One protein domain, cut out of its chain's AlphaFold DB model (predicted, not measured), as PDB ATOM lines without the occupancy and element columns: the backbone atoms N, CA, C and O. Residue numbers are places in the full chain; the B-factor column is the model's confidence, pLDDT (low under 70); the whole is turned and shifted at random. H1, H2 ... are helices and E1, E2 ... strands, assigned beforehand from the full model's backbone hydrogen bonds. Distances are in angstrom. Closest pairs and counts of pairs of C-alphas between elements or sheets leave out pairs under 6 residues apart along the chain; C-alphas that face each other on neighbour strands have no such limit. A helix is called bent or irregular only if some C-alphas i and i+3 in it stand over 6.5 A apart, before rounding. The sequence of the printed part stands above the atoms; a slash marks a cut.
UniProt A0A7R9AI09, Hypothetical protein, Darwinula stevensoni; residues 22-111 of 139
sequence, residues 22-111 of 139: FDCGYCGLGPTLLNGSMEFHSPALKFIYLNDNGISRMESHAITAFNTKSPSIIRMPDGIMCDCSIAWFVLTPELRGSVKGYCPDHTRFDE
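AT A GLANCE: This is residues 22 to 111 of the 139 residues of the protein "Hypothetical protein" of Darwinula stevensoni (UniProt A0A7R9AI09). With little regular structure, the backbone winds in stacked turns: parallel E2, E4, E5 form one wall, parallel E1, E3 another, and H1 sits in the last turn. The printed part has 90 residues, 28 in named elements, ordered E1 E2 E3 E4 H1 E5, mixed in class. It is compact, radius of gyration of the C-alphas 12.0 A, spanning 35 by 28 by 18 A.

HOW THE PARTS SIT: Look first at E1, residues 38 to 41, parallel to E3, residues 63 to 66: N 40 and O 64 are 2.8 A apart. Next, E2, residues 47 to 49, is parallel to E4, residues 73 to 78, with N 75 and O 48 at 2.8 A. E4 also neighbours parallel E5, residues 99 to 102, with N 100 and O 74 at 2.8 A. H1, residues 84 to 90, is not on this sheet; its closest C-alpha to E5 is Phe 89, 7.3 A from Val 99. E4, H1, E5 make a strand-helix-strand unit, parallel neighbour strands with a helix between, its crossover right-handed. H1 is irregular, C-alphas 85 and 88 being 7.4 A apart; 1 of 3 O i to N i+4 pairs and 3 of 4 O i to N i+3 pairs are within hydrogen-bond range.

IN THESE COORDINATES: Find C-alpha 38 at (548.067, 458.064, 381.314), where E1 begins; E5 ends at C-alpha 102, (539.650, 457.514, 399.797). E4 spans 15.3 A.

THE WHOLE: The farthest C-alphas, Pro 43 and Asp 105, are 34.9 A apart. The printed part has no cut; E2 to E3 is a long link. pLDDT is under 70 at residues 36 and 66 to 71.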
ATOM      1  N   PHE A  22     549.120 447.298 385.286       86.88
ATOM      2  CA  PHE A  22     550.041 448.408 385.468       86.88
ATOM      3  C   PHE A  22     550.174 448.716 386.955       86.88
ATOM      4  O   PHE A  22     549.203 449.125 387.588       86.88
ATOM      5  N   ASP A  23     551.369 448.533 387.511       88.25
ATOM      6  CA  ASP A  23     551.668 448.900 388.893       88.25
ATOM      7  C   ASP A  23     552.671 450.048 388.932       88.25
ATOM      8  O   ASP A  23     553.799 449.937 388.451       88.25
ATOM      9  N   CYS A  24     552.226 451.162 389.500       86.69
ATOM     10  CA  CYS A  24     553.005 452.368 389.690       86.69
ATOM     11  C   CYS A  24     552.776 452.952 391.082       86.69
ATOM     12  O   CYS A  24     552.725 454.171 391.235       86.69
ATOM     13  N   GLY A  25     552.620 452.107 392.107       86.31
ATOM     14  CA  GLY A  25     552.279 452.600 393.436       86.31
ATOM     15  C   GLY A  25     553.332 453.546 394.051       86.31
ATOM     16  O   GLY A  25     553.045 454.636 394.524       86.31
ATOM     17  N   TYR A  26     554.615 453.219 393.925       87.31
ATOM     18  CA  TYR A  26     555.706 454.032 394.486       87.31
ATOM     19  C   TYR A  26     556.521 454.754 393.408       87.31
ATOM     20  O   TYR A  26     557.748 454.822 393.472       87.31
ATOM     21  N   CYS A  27     555.847 455.285 392.389       84.50
ATOM     22  CA  CYS A  27     556.504 455.967 391.272       84.50
ATOM     23  C   CYS A  27     556.893 457.422 391.565       84.50
ATOM     24  O   CYS A  27     557.607 458.043 390.777       84.50
ATOM     25  N   GLY A  28     556.414 457.987 392.676       83.38
ATOM     26  CA  GLY A  28     556.622 459.397 392.986       83.38
ATOM     27  C   GLY A  28     555.836 460.316 392.051       83.38
ATOM     28  O   GLY A  28     556.342 461.375 391.686       83.38
ATOM     29  N   LEU A  29     554.627 459.915 391.648       83.56
ATOM     30  CA  LEU A  29     553.732 460.775 390.876       83.56
ATOM     31  C   LEU A  29     553.347 462.009 391.703       83.56
ATOM     32  O   LEU A  29     553.136 461.926 392.919       83.56
ATOM     33  N   GLY A  30     553.318 463.157 391.025       80.06
ATOM     34  CA  GLY A  30     553.130 464.474 391.627       80.06
ATOM     35  C   GLY A  30     551.714 464.744 392.160       80.06
ATOM     36  O   GLY A  30     550.820 463.909 392.043       80.06
ATOM     37  N   PRO A  31     551.486 465.942 392.731       83.12
ATOM     38  CA  PRO A  31     550.246 466.286 393.430       83.12
ATOM     39  C   PRO A  31     549.007 466.377 392.542       83.12
ATOM     40  O   PRO A  31     547.896 466.295 393.072       83.12
ATOM     41  N   THR A  32     549.185 466.521 391.230       82.38
ATOM     42  CA  THR A  32     548.103 466.608 390.252       82.38
ATOM     43  C   THR A  32     548.430 465.724 389.056       82.38
ATOM     44  O   THR A  32     549.520 465.853 388.505       82.38
ATOM     45  N   LEU A  33     547.486 464.878 388.636       78.06
ATOM     46  CA  LEU A  33     547.520 464.253 387.311       78.06
ATOM     47  C   LEU A  33     546.736 465.114 386.319       78.06
ATOM     48  O   LEU A  33     545.595 465.485 386.604       78.06
ATOM     49  N   LEU A  34     547.346 465.431 385.181       78.44
ATOM     50  CA  LEU A  34     546.748 466.256 384.135       78.44
ATOM     51  C   LEU A  34     545.953 465.391 383.156       78.44
ATOM     52  O   LEU A  34     546.115 464.172 383.109       78.44
ATOM     53  N   ASN A  35     545.093 466.019 382.357       72.44
ATOM     54  CA  ASN A  35     544.342 465.328 381.313       72.44
ATOM     55  C   ASN A  35     545.303 464.590 380.358       72.44
ATOM     56  O   ASN A  35     546.249 465.176 379.817       72.44
ATOM     57  N   GLY A  36     545.058 463.293 380.152       69.69
ATOM     58  CA  GLY A  36     545.879 462.438 379.302       69.69
ATOM     59  C   GLY A  36     547.268 462.131 379.866       69.69
ATOM     60  O   GLY A  36     548.145 461.756 379.099       69.69
ATOM     61  N   SER A  37     547.511 462.285 381.174       75.44
ATOM     62  CA  SER A  37     548.775 461.844 381.790       75.44
ATOM     63  C   SER A  37     549.008 460.330 381.644       75.44
ATOM     64  O   SER A  37     550.153 459.888 381.632       75.44
ATOM     65  N   MET A  38     547.952 459.512 381.537       79.12
ATOM     66  CA  MET A  38     548.067 458.064 381.314       79.12
ATOM     67  C   MET A  38     547.041 457.571 380.289       79.12
ATOM     68  O   MET A  38     545.841 457.587 380.551       79.12
ATOM     69  N   GLU A  39     547.511 457.099 379.135       78.94
ATOM     70  CA  GLU A  39     546.669 456.637 378.023       78.94
ATOM     71  C   GLU A  39     547.005 455.185 377.662       78.94
ATOM     72  O   GLU A  39     547.942 454.915 376.923       78.94
ATOM     73  N   PHE A  40     546.254 454.216 378.178       76.69
ATOM     74  CA  PHE A  40     546.526 452.795 377.964       76.69
ATOM     75  C   PHE A  40     545.875 452.265 376.688       76.69
ATOM     76  O   PHE A  40     544.653 452.277 376.567       76.69
ATOM     77  N   HIS A  41     546.665 451.702 375.770       78.94
ATOM     78  CA  HIS A  41     546.164 451.045 374.557       78.94
ATOM     79  C   HIS A  41     546.298 449.525 374.667       78.94
ATOM     80  O   HIS A  41     547.037 448.890 373.916       78.94
ATOM     81  N   SER A  42     545.583 448.926 375.622       78.19
ATOM     82  CA  SER A  42     545.657 447.483 375.842       78.19
ATOM     83  C   SER A  42     544.294 446.846 376.100       78.19
ATOM     84  O   SER A  42     543.693 447.086 377.147       78.19
ATOM     85  N   PRO A  43     543.804 445.969 375.203       78.31
ATOM     86  CA  PRO A  43     542.529 445.290 375.401       78.31
ATOM     87  C   PRO A  43     542.532 444.287 376.558       78.31
ATOM     88  O   PRO A  43     541.461 443.852 376.991       78.31
ATOM     89  N   ALA A  44     543.719 443.903 377.033       81.56
ATOM     90  CA  ALA A  44     543.909 442.958 378.121       81.56
ATOM     91  C   ALA A  44     543.982 443.628 379.505       81.56
ATOM     92  O   ALA A  44     543.998 442.903 380.499       81.56
ATOM     93  N   LEU A  45     543.987 444.968 379.580       82.25
ATOM     94  CA  LEU A  45     544.195 445.707 380.827       82.25
ATOM     95  C   LEU A  45     543.059 445.489 381.828       82.25
ATOM     96  O   LEU A  45     541.885 445.749 381.551       82.25
ATOM     97  N   LYS A  46     543.429 445.062 383.030       85.69
ATOM     98  CA  LYS A  46     542.532 444.720 384.133       85.69
ATOM     99  C   LYS A  46     542.796 445.556 385.373       85.69
ATOM    100  O   LYS A  46     541.835 445.889 386.059       85.69
ATOM    101  N   PHE A  47     544.049 445.902 385.664       86.50
ATOM    102  CA  PHE A  47     544.394 446.601 386.900       86.50
ATOM    103  C   PHE A  47     545.370 447.756 386.666       86.50
ATOM    104  O   PHE A  47     546.338 447.630 385.918       86.50
ATOM    105  N   ILE A  48     545.112 448.876 387.339       87.50
ATOM    106  CA  ILE A  48     545.973 450.060 387.395       87.50
ATOM    107  C   ILE A  48     546.169 450.398 388.875       87.50
ATOM    108  O   ILE A  48     545.217 450.781 389.555       87.50
ATOM    109  N   TYR A  49     547.387 450.265 389.386       89.69
ATOM    110  CA  TYR A  49     547.735 450.575 390.770       89.69
ATOM    111  C   TYR A  49     548.541 451.868 390.832       89.69
ATOM    112  O   TYR A  49     549.661 451.940 390.335       89.69
ATOM    113  N   LEU A  50     547.957 452.892 391.447       89.75
ATOM    114  CA  LEU A  50     548.560 454.203 391.681       89.75
ATOM    115  C   LEU A  50     548.629 454.547 393.176       89.75
ATOM    116  O   LEU A  50     549.002 455.669 393.500       89.75
ATOM    117  N   ASN A  51     548.253 453.628 394.076       88.25
ATOM    118  CA  ASN A  51     548.335 453.793 395.539       88.25
ATOM    119  C   ASN A  51     549.725 454.247 395.989       88.25
ATOM    120  O   ASN A  51     550.669 453.920 395.316       88.25
ATOM    121  N   ASP A  52     549.883 454.930 397.123       89.06
ATOM    122  CA  ASP A  52     551.202 455.353 397.645       89.06
ATOM    123  C   ASP A  52     551.992 456.383 396.800       89.06
ATOM    124  O   ASP A  52     553.181 456.618 397.029       89.06
ATOM    125  N   ASN A  53     551.321 457.077 395.876       88.31
ATOM    126  CA  ASN A  53     551.854 458.282 395.234       88.31
ATOM    127  C   ASN A  53     551.445 459.568 395.966       88.31
ATOM    128  O   ASN A  53     550.593 459.565 396.850       88.31
ATOM    129  N   GLY A  54     552.022 460.700 395.554       87.75
ATOM    130  CA  GLY A  54     551.696 462.021 396.091       87.75
ATOM    131  C   GLY A  54     550.468 462.683 395.464       87.75
ATOM    132  O   GLY A  54     550.301 463.885 395.656       87.75
ATOM    133  N   ILE A  55     549.646 461.953 394.702       87.62
ATOM    134  CA  ILE A  55     548.520 462.515 393.943       87.62
ATOM    135  C   ILE A  55     547.419 462.955 394.904       87.62
ATOM    136  O   ILE A  55     546.875 462.159 395.662       87.62
ATOM    137  N   SER A  56     547.059 464.231 394.823       88.31
ATOM    138  CA  SER A  56     545.994 464.850 395.618       88.31
ATOM    139  C   SER A  56     544.839 465.367 394.761       88.31
ATOM    140  O   SER A  56     543.750 465.605 395.276       88.31
ATOM    141  N   ARG A  57     545.061 465.565 393.455       86.25
ATOM    142  CA  ARG A  57     544.088 466.091 392.491       86.25
ATOM    143  C   ARG A  57     544.242 465.404 391.139       86.25
ATOM    144  O   ARG A  57     545.328 464.945 390.786       86.25
ATOM    145  N   MET A  58     543.166 465.376 390.366       81.56
ATOM    146  CA  MET A  58     543.166 464.861 388.999       81.56
ATOM    147  C   MET A  58     542.344 465.771 388.093       81.56
ATOM    148  O   MET A  58     541.285 466.255 388.479       81.56
ATOM    149  N   GLU A  59     542.821 466.021 386.886       78.19
ATOM    150  CA  GLU A  59     541.973 466.587 385.845       78.19
ATOM    151  C   GLU A  59     541.059 465.507 385.258       78.19
ATOM    152  O   GLU A  59     541.325 464.302 385.348       78.19
ATOM    153  N   SER A  60     539.969 465.947 384.632       74.25
ATOM    154  CA  SER A  60     539.102 465.068 383.853       74.25
ATOM    155  C   SER A  60     539.930 464.287 382.832       74.25
ATOM    156  O   SER A  60     540.757 464.867 382.131       74.25
ATOM    157  N   HIS A  61     539.689 462.979 382.729       71.75
ATOM    158  CA  HIS A  61     540.376 462.090 381.780       71.75
ATOM    159  C   HIS A  61     541.898 461.980 381.980       71.75
ATOM    160  O   HIS A  61     542.631 461.630 381.054       71.75
ATOM    161  N   ALA A  62     542.401 462.231 383.191       75.94
ATOM    162  CA  ALA A  62     543.817 462.030 383.496       75.94
ATOM    163  C   ALA A  62     544.303 460.587 383.272       75.94
ATOM    164  O   ALA A  62     545.473 460.364 382.961       75.94
ATOM    165  N   ILE A  63     543.393 459.615 383.394       79.12
ATOM    166  CA  ILE A  63     543.629 458.213 383.055       79.12
ATOM    167  C   ILE A  63     542.582 457.792 382.035       79.12
ATOM    168  O   ILE A  63     541.384 457.845 382.309       79.12
ATOM    169  N   THR A  64     543.042 457.328 380.882       75.44
ATOM    170  CA  THR A  64     542.197 456.786 379.822       75.44
ATOM    171  C   THR A  64     542.697 455.396 379.454       75.44
ATOM    172  O   THR A  64     543.895 455.190 379.296       75.44
ATOM    173  N   ALA A  65     541.791 454.429 379.325       71.31
ATOM    174  CA  ALA A  65     542.113 453.084 378.861       71.31
ATOM    175  C   ALA A  65     541.247 452.747 377.642       71.31
ATOM    176  O   ALA A  65     540.022 452.676 377.731       71.31
ATOM    177  N   PHE A  66     541.890 452.569 376.493       65.38
ATOM    178  CA  PHE A  66     541.256 452.291 375.214       65.38
ATOM    179  C   PHE A  66     541.143 450.785 374.963       65.38
ATOM    180  O   PHE A  66     542.034 450.006 375.305       65.38
ATOM    181  N   ASN A  67     540.063 450.384 374.284       60.53
ATOM    182  CA  ASN A  67     539.821 449.013 373.814       60.53
ATOM    183  C   ASN A  67     539.757 447.933 374.910       60.53
ATOM    184  O   ASN A  67     539.842 446.745 374.593       60.53
ATOM    185  N   THR A  68     539.581 448.302 376.180       60.47
ATOM    186  CA  THR A  68     539.476 447.345 377.287       60.47
ATOM    187  C   THR A  68     538.146 446.589 377.231       60.47
ATOM    188  O   THR A  68     537.074 447.160 377.031       60.47
ATOM    189  N   LYS A  69     538.196 445.260 377.393       59.09
ATOM    190  CA  LYS A  69     536.984 444.409 377.427       59.09
ATOM    191  C   LYS A  69     536.270 444.418 378.778       59.09
ATOM    192  O   LYS A  69     535.184 443.858 378.910       59.09
ATOM    193  N   SER A  70     536.898 444.966 379.806       53.88
ATOM    194  CA  SER A  70     536.380 445.021 381.168       53.88
ATOM    195  C   SER A  70     536.808 446.342 381.790       53.88
ATOM    196  O   SER A  70     537.898 446.816 381.467       53.88
ATOM    197  N   PRO A  71     535.986 446.944 382.664       61.25
ATOM    198  CA  PRO A  71     536.413 448.129 383.379       61.25
ATOM    199  C   PRO A  71     537.611 447.748 384.251       61.25
ATOM    200  O   PRO A  71     537.505 446.890 385.129       61.25
ATOM    201  N   SER A  72     538.771 448.329 383.953       71.12
ATOM    202  CA  SER A  72     539.975 448.093 384.737       71.12
ATOM    203  C   SER A  72     539.756 448.628 386.155       71.12
ATOM    204  O   SER A  72     539.190 449.709 386.334       71.12
ATOM    205  N   ILE A  73     540.189 447.883 387.172       83.69
ATOM    206  CA  ILE A  73     540.184 448.386 388.544       83.69
ATOM    207  C   ILE A  73     541.334 449.377 388.676       83.69
ATOM    208  O   ILE A  73     542.494 449.014 388.488       83.69
ATOM    209  N   ILE A  74     541.004 450.621 389.012       87.25
ATOM    210  CA  ILE A  74     541.969 451.695 389.233       87.25
ATOM    211  C   ILE A  74     542.065 451.935 390.731       87.25
ATOM    212  O   ILE A  74     541.110 452.396 391.355       87.25
ATOM    213  N   ARG A  75     543.214 451.621 391.321       90.56
ATOM    214  CA  ARG A  75     543.489 451.875 392.730       90.56
ATOM    215  C   ARG A  75     544.256 453.179 392.874       90.56
ATOM    216  O   ARG A  75     545.407 453.265 392.467       90.56
ATOM    217  N   MET A  76     543.613 454.173 393.458       89.38
ATOM    218  CA  MET A  76     544.167 455.501 393.679       89.38
ATOM    219  C   MET A  76     544.883 455.607 395.032       89.38
ATOM    220  O   MET A  76     544.626 454.788 395.918       89.38
ATOM    221  N   PRO A  77     545.748 456.622 395.218       87.25
ATOM    222  CA  PRO A  77     546.193 457.054 396.539       87.25
ATOM    223  C   PRO A  77     545.046 457.413 397.476       87.25
ATOM    224  O   PRO A  77     543.979 457.865 397.051       87.25
ATOM    225  N   ASP A  78     545.321 457.281 398.767       86.88
ATOM    226  CA  ASP A  78     544.467 457.821 399.814       86.88
ATOM    227  C   ASP A  78     544.664 459.341 399.901       86.88
ATOM    228  O   ASP A  78     545.780 459.848 399.777       86.88
ATOM    229  N   GLY A  79     543.581 460.081 400.138       87.12
ATOM    230  CA  GLY A  79     543.633 461.534 400.304       87.12
ATOM    231  C   GLY A  79     543.507 462.337 399.008       87.12
ATOM    232  O   GLY A  79     543.836 463.525 399.000       87.12
ATOM    233  N   ILE A  80     542.996 461.736 397.928       90.12
ATOM    234  CA  ILE A  80     542.580 462.496 396.743       90.12
ATOM    235  C   ILE A  80     541.410 463.404 397.114       90.12
ATOM    236  O   ILE A  80     540.419 462.953 397.679       90.12
ATOM    237  N   MET A  81     541.500 464.683 396.754       90.62
ATOM    238  CA  MET A  81     540.448 465.669 396.983       90.62
ATOM    239  C   MET A  81     539.154 465.259 396.277       90.62
ATOM    240  O   MET A  81     539.089 465.222 395.052       90.62
ATOM    241  N   CYS A  82     538.105 465.001 397.055       91.56
ATOM    242  CA  CYS A  82     536.789 464.638 396.536       91.56
ATOM    243  C   CYS A  82     535.955 465.871 396.187       91.56
ATOM    244  O   CYS A  82     534.907 466.126 396.771       91.56
ATOM    245  N   ASP A  83     536.471 466.663 395.251       88.62
ATOM    246  CA  ASP A  83     535.785 467.794 394.632       88.62
ATOM    247  C   ASP A  83     535.556 467.519 393.133       88.62
ATOM    248  O   ASP A  83     535.609 466.376 392.676       88.62
ATOM    249  N   CYS A  84     535.319 468.551 392.324       86.38
ATOM    250  CA  CYS A  84     535.093 468.370 390.889       86.38
ATOM    251  C   CYS A  84     536.231 467.669 390.124       86.38
ATOM    252  O   CYS A  84     535.993 467.210 389.010       86.38
ATOM    253  N   SER A  85     537.425 467.532 390.708       82.56
ATOM    254  CA  SER A  85     538.535 466.755 390.136       82.56
ATOM    255  C   SER A  85     538.231 465.264 389.938       82.56
ATOM    256  O   SER A  85     538.809 464.622 389.063       82.56
ATOM    257  N   ILE A  86     537.294 464.701 390.703       87.19
ATOM    258  CA  ILE A  86     536.917 463.284 390.605       87.19
ATOM    259  C   ILE A  86     535.547 463.053 389.957       87.19
ATOM    260  O   ILE A  86     535.136 461.910 389.741       87.19
ATOM    261  N   ALA A  87     534.843 464.133 389.604       87.19
ATOM    262  CA  ALA A  87     533.491 464.070 389.060       87.19
ATOM    263  C   ALA A  87     533.397 463.173 387.815       87.19
ATOM    264  O   ALA A  87     532.398 462.484 387.633       87.19
ATOM    265  N   TRP A  88     534.450 463.128 386.994       81.62
ATOM    266  CA  TRP A  88     534.492 462.338 385.761       81.62
ATOM    267  C   TRP A  88     534.284 460.832 385.980       81.62
ATOM    268  O   TRP A  88     533.706 460.201 385.110       81.62
ATOM    269  N   PHE A  89     534.696 460.239 387.108       83.81
ATOM    270  CA  PHE A  89     534.412 458.818 387.377       83.81
ATOM    271  C   PHE A  89     533.192 458.615 388.275       83.81
ATOM    272  O   PHE A  89     532.535 457.580 388.189       83.81
ATOM    273  N   VAL A  90     532.866 459.588 389.132       87.81
ATOM    274  CA  VAL A  90     531.677 459.514 389.997       87.81
ATOM    275  C   VAL A  90     530.400 459.601 389.153       87.81
ATOM    276  O   VAL A  90     529.441 458.845 389.348       87.81
ATOM    277  N   LEU A  91     530.391 460.496 388.163       85.75
ATOM    278  CA  LEU A  91     529.242 460.727 387.293       85.75
ATOM    279  C   LEU A  91     529.075 459.644 386.223       85.75
ATOM    280  O   LEU A  91     527.946 459.430 385.788       85.75
ATOM    281  N   THR A  92     530.135 458.916 385.863       81.12
ATOM    282  CA  THR A  92     530.125 457.872 384.824       81.12
ATOM    283  C   THR A  92     529.767 456.502 385.405       81.12
ATOM    284  O   THR A  92     530.592 455.896 386.093       81.12
ATOM    285  N   PRO A  93     528.552 455.974 385.150       80.12
ATOM    286  CA  PRO A  93     528.075 454.735 385.763       80.12
ATOM    287  C   PRO A  93     528.990 453.526 385.536       80.12
ATOM    288  O   PRO A  93     529.134 452.701 386.433       80.12
ATOM    289  N   GLU A  94     529.635 453.438 384.375       74.88
ATOM    290  CA  GLU A  94     530.517 452.336 383.974       74.88
ATOM    291  C   GLU A  94     531.823 452.292 384.787       74.88
ATOM    292  O   GLU A  94     532.460 451.243 384.909       74.88
ATOM    293  N   LEU A  95     532.224 453.432 385.357       76.50
ATOM    294  CA  LEU A  95     533.424 453.563 386.184       76.50
ATOM    295  C   LEU A  95     533.123 453.438 387.680       76.50
ATOM    296  O   LEU A  95     534.047 453.258 388.484       76.50
ATOM    297  N   ARG A  96     531.842 453.484 388.071       75.06
ATOM    298  CA  ARG A  96     531.442 453.342 389.472       75.06
ATOM    299  C   ARG A  96     531.827 451.967 389.990       75.06
ATOM    300  O   ARG A  96     531.465 450.933 389.439       75.06
ATOM    301  N   GLY A  97     532.576 451.963 391.085       78.31
ATOM    302  CA  GLY A  97     533.102 450.744 391.688       78.31
ATOM    303  C   GLY A  97     534.390 450.224 391.047       78.31
ATOM    304  O   GLY A  97     535.055 449.413 391.689       78.31
ATOM    305  N   SER A  98     534.781 450.720 389.872       84.19
ATOM    306  CA  SER A  98     536.049 450.390 389.207       84.19
ATOM    307  C   SER A  98     537.195 451.245 389.745       84.19
ATOM    308  O   SER A  98     538.304 450.752 389.923       84.19
ATOM    309  N   VAL A  99     536.917 452.504 390.097       87.75
ATOM    310  CA  VAL A  99     537.880 453.381 390.775       87.75
ATOM    311  C   VAL A  99     537.760 453.213 392.290       87.75
ATOM    312  O   VAL A  99     536.677 453.351 392.862       87.75
ATOM    313  N   LYS A 100     538.872 452.883 392.948       90.94
ATOM    314  CA  LYS A 100     538.978 452.645 394.390       90.94
ATOM    315  C   LYS A 100     539.943 453.643 395.009       90.94
ATOM    316  O   LYS A 100     541.062 453.778 394.531       90.94
ATOM    317  N   GLY A 101     539.525 454.288 396.088       90.94
ATOM    318  CA  GLY A 101     540.326 455.267 396.808       90.94
ATOM    319  C   GLY A 101     539.534 455.899 397.943       90.94
ATOM    320  O   GLY A 101     538.361 455.563 398.159       90.94
ATOM    321  N   TYR A 102     540.199 456.806 398.650       92.62
ATOM    322  CA  TYR A 102     539.650 457.514 399.797       92.62
ATOM    323  C   TYR A 102     539.849 459.017 399.644       92.62
ATOM    324  O   TYR A 102     540.913 459.486 399.231       92.62
ATOM    325  N   CYS A 103     538.828 459.762 400.043       93.56
ATOM    326  CA  CYS A 103     538.887 461.197 400.263       93.56
ATOM    327  C   CYS A 103     539.756 461.526 401.499       93.56
ATOM    328  O   CYS A 103     540.013 460.640 402.321       93.56
ATOM    329  N   PRO A 104     540.186 462.787 401.708       93.25
ATOM    330  CA  PRO A 104     540.996 463.166 402.872       93.25
ATOM    331  C   PRO A 104     540.269 462.997 404.214       93.25
ATOM    332  O   PRO A 104     540.908 462.890 405.256       93.25
ATOM    333  N   ASP A 105     538.936 462.985 404.198       93.69
ATOM    334  CA  ASP A 105     538.081 462.730 405.359       93.69
ATOM    335  C   ASP A 105     537.798 461.231 405.591       93.69
ATOM    336  O   ASP A 105     537.053 460.884 406.506       93.69
ATOM    337  N   HIS A 106     538.446 460.349 404.818       92.94
ATOM    338  CA  HIS A 106     538.267 458.893 404.777       92.94
ATOM    339  C   HIS A 106     536.946 458.400 404.172       92.94
ATOM    340  O   HIS A 106     536.680 457.197 404.227       92.94
ATOM    341  N   THR A 107     536.151 459.272 403.548       94.50
ATOM    342  CA  THR A 107     535.012 458.833 402.732       94.50
ATOM    343  C   THR A 107     535.524 457.984 401.572       94.50
ATOM    344  O   THR A 107     536.478 458.363 400.882       94.50
ATOM    345  N   ARG A 108     534.929 456.811 401.348       93.12
ATOM    346  CA  ARG A 108     535.326 455.957 400.225       93.12
ATOM    347  C   ARG A 108     534.726 456.467 398.927       93.12
ATOM    348  O   ARG A 108     533.599 456.943 398.896       93.12
ATOM    349  N   PHE A 109     535.424 456.262 397.813       91.62
ATOM    350  CA  PHE A 109     534.886 456.644 396.502       91.62
ATOM    351  C   PHE A 109     533.574 455.942 396.136       91.62
ATOM    352  O   PHE A 109     532.772 456.504 395.398       91.62
ATOM    353  N   ASP A 110     533.337 454.727 396.638       90.00
ATOM    354  CA  ASP A 110     532.079 454.006 396.423       90.00
ATOM    355  C   ASP A 110     530.941 454.434 397.365       90.00
ATOM    356  O   ASP A 110     529.814 453.976 397.193       90.00
ATOM    357  N   GLU A 111     531.217 455.333 398.310       92.75
ATOM    358  CA  GLU A 111     530.227 456.005 399.162       92.75
ATOM    359  C   GLU A 111     529.854 457.398 398.620       92.75
ATOM    360  O   GLU A 111     528.963 458.046 399.160       92.75
TER     361      GLU A 111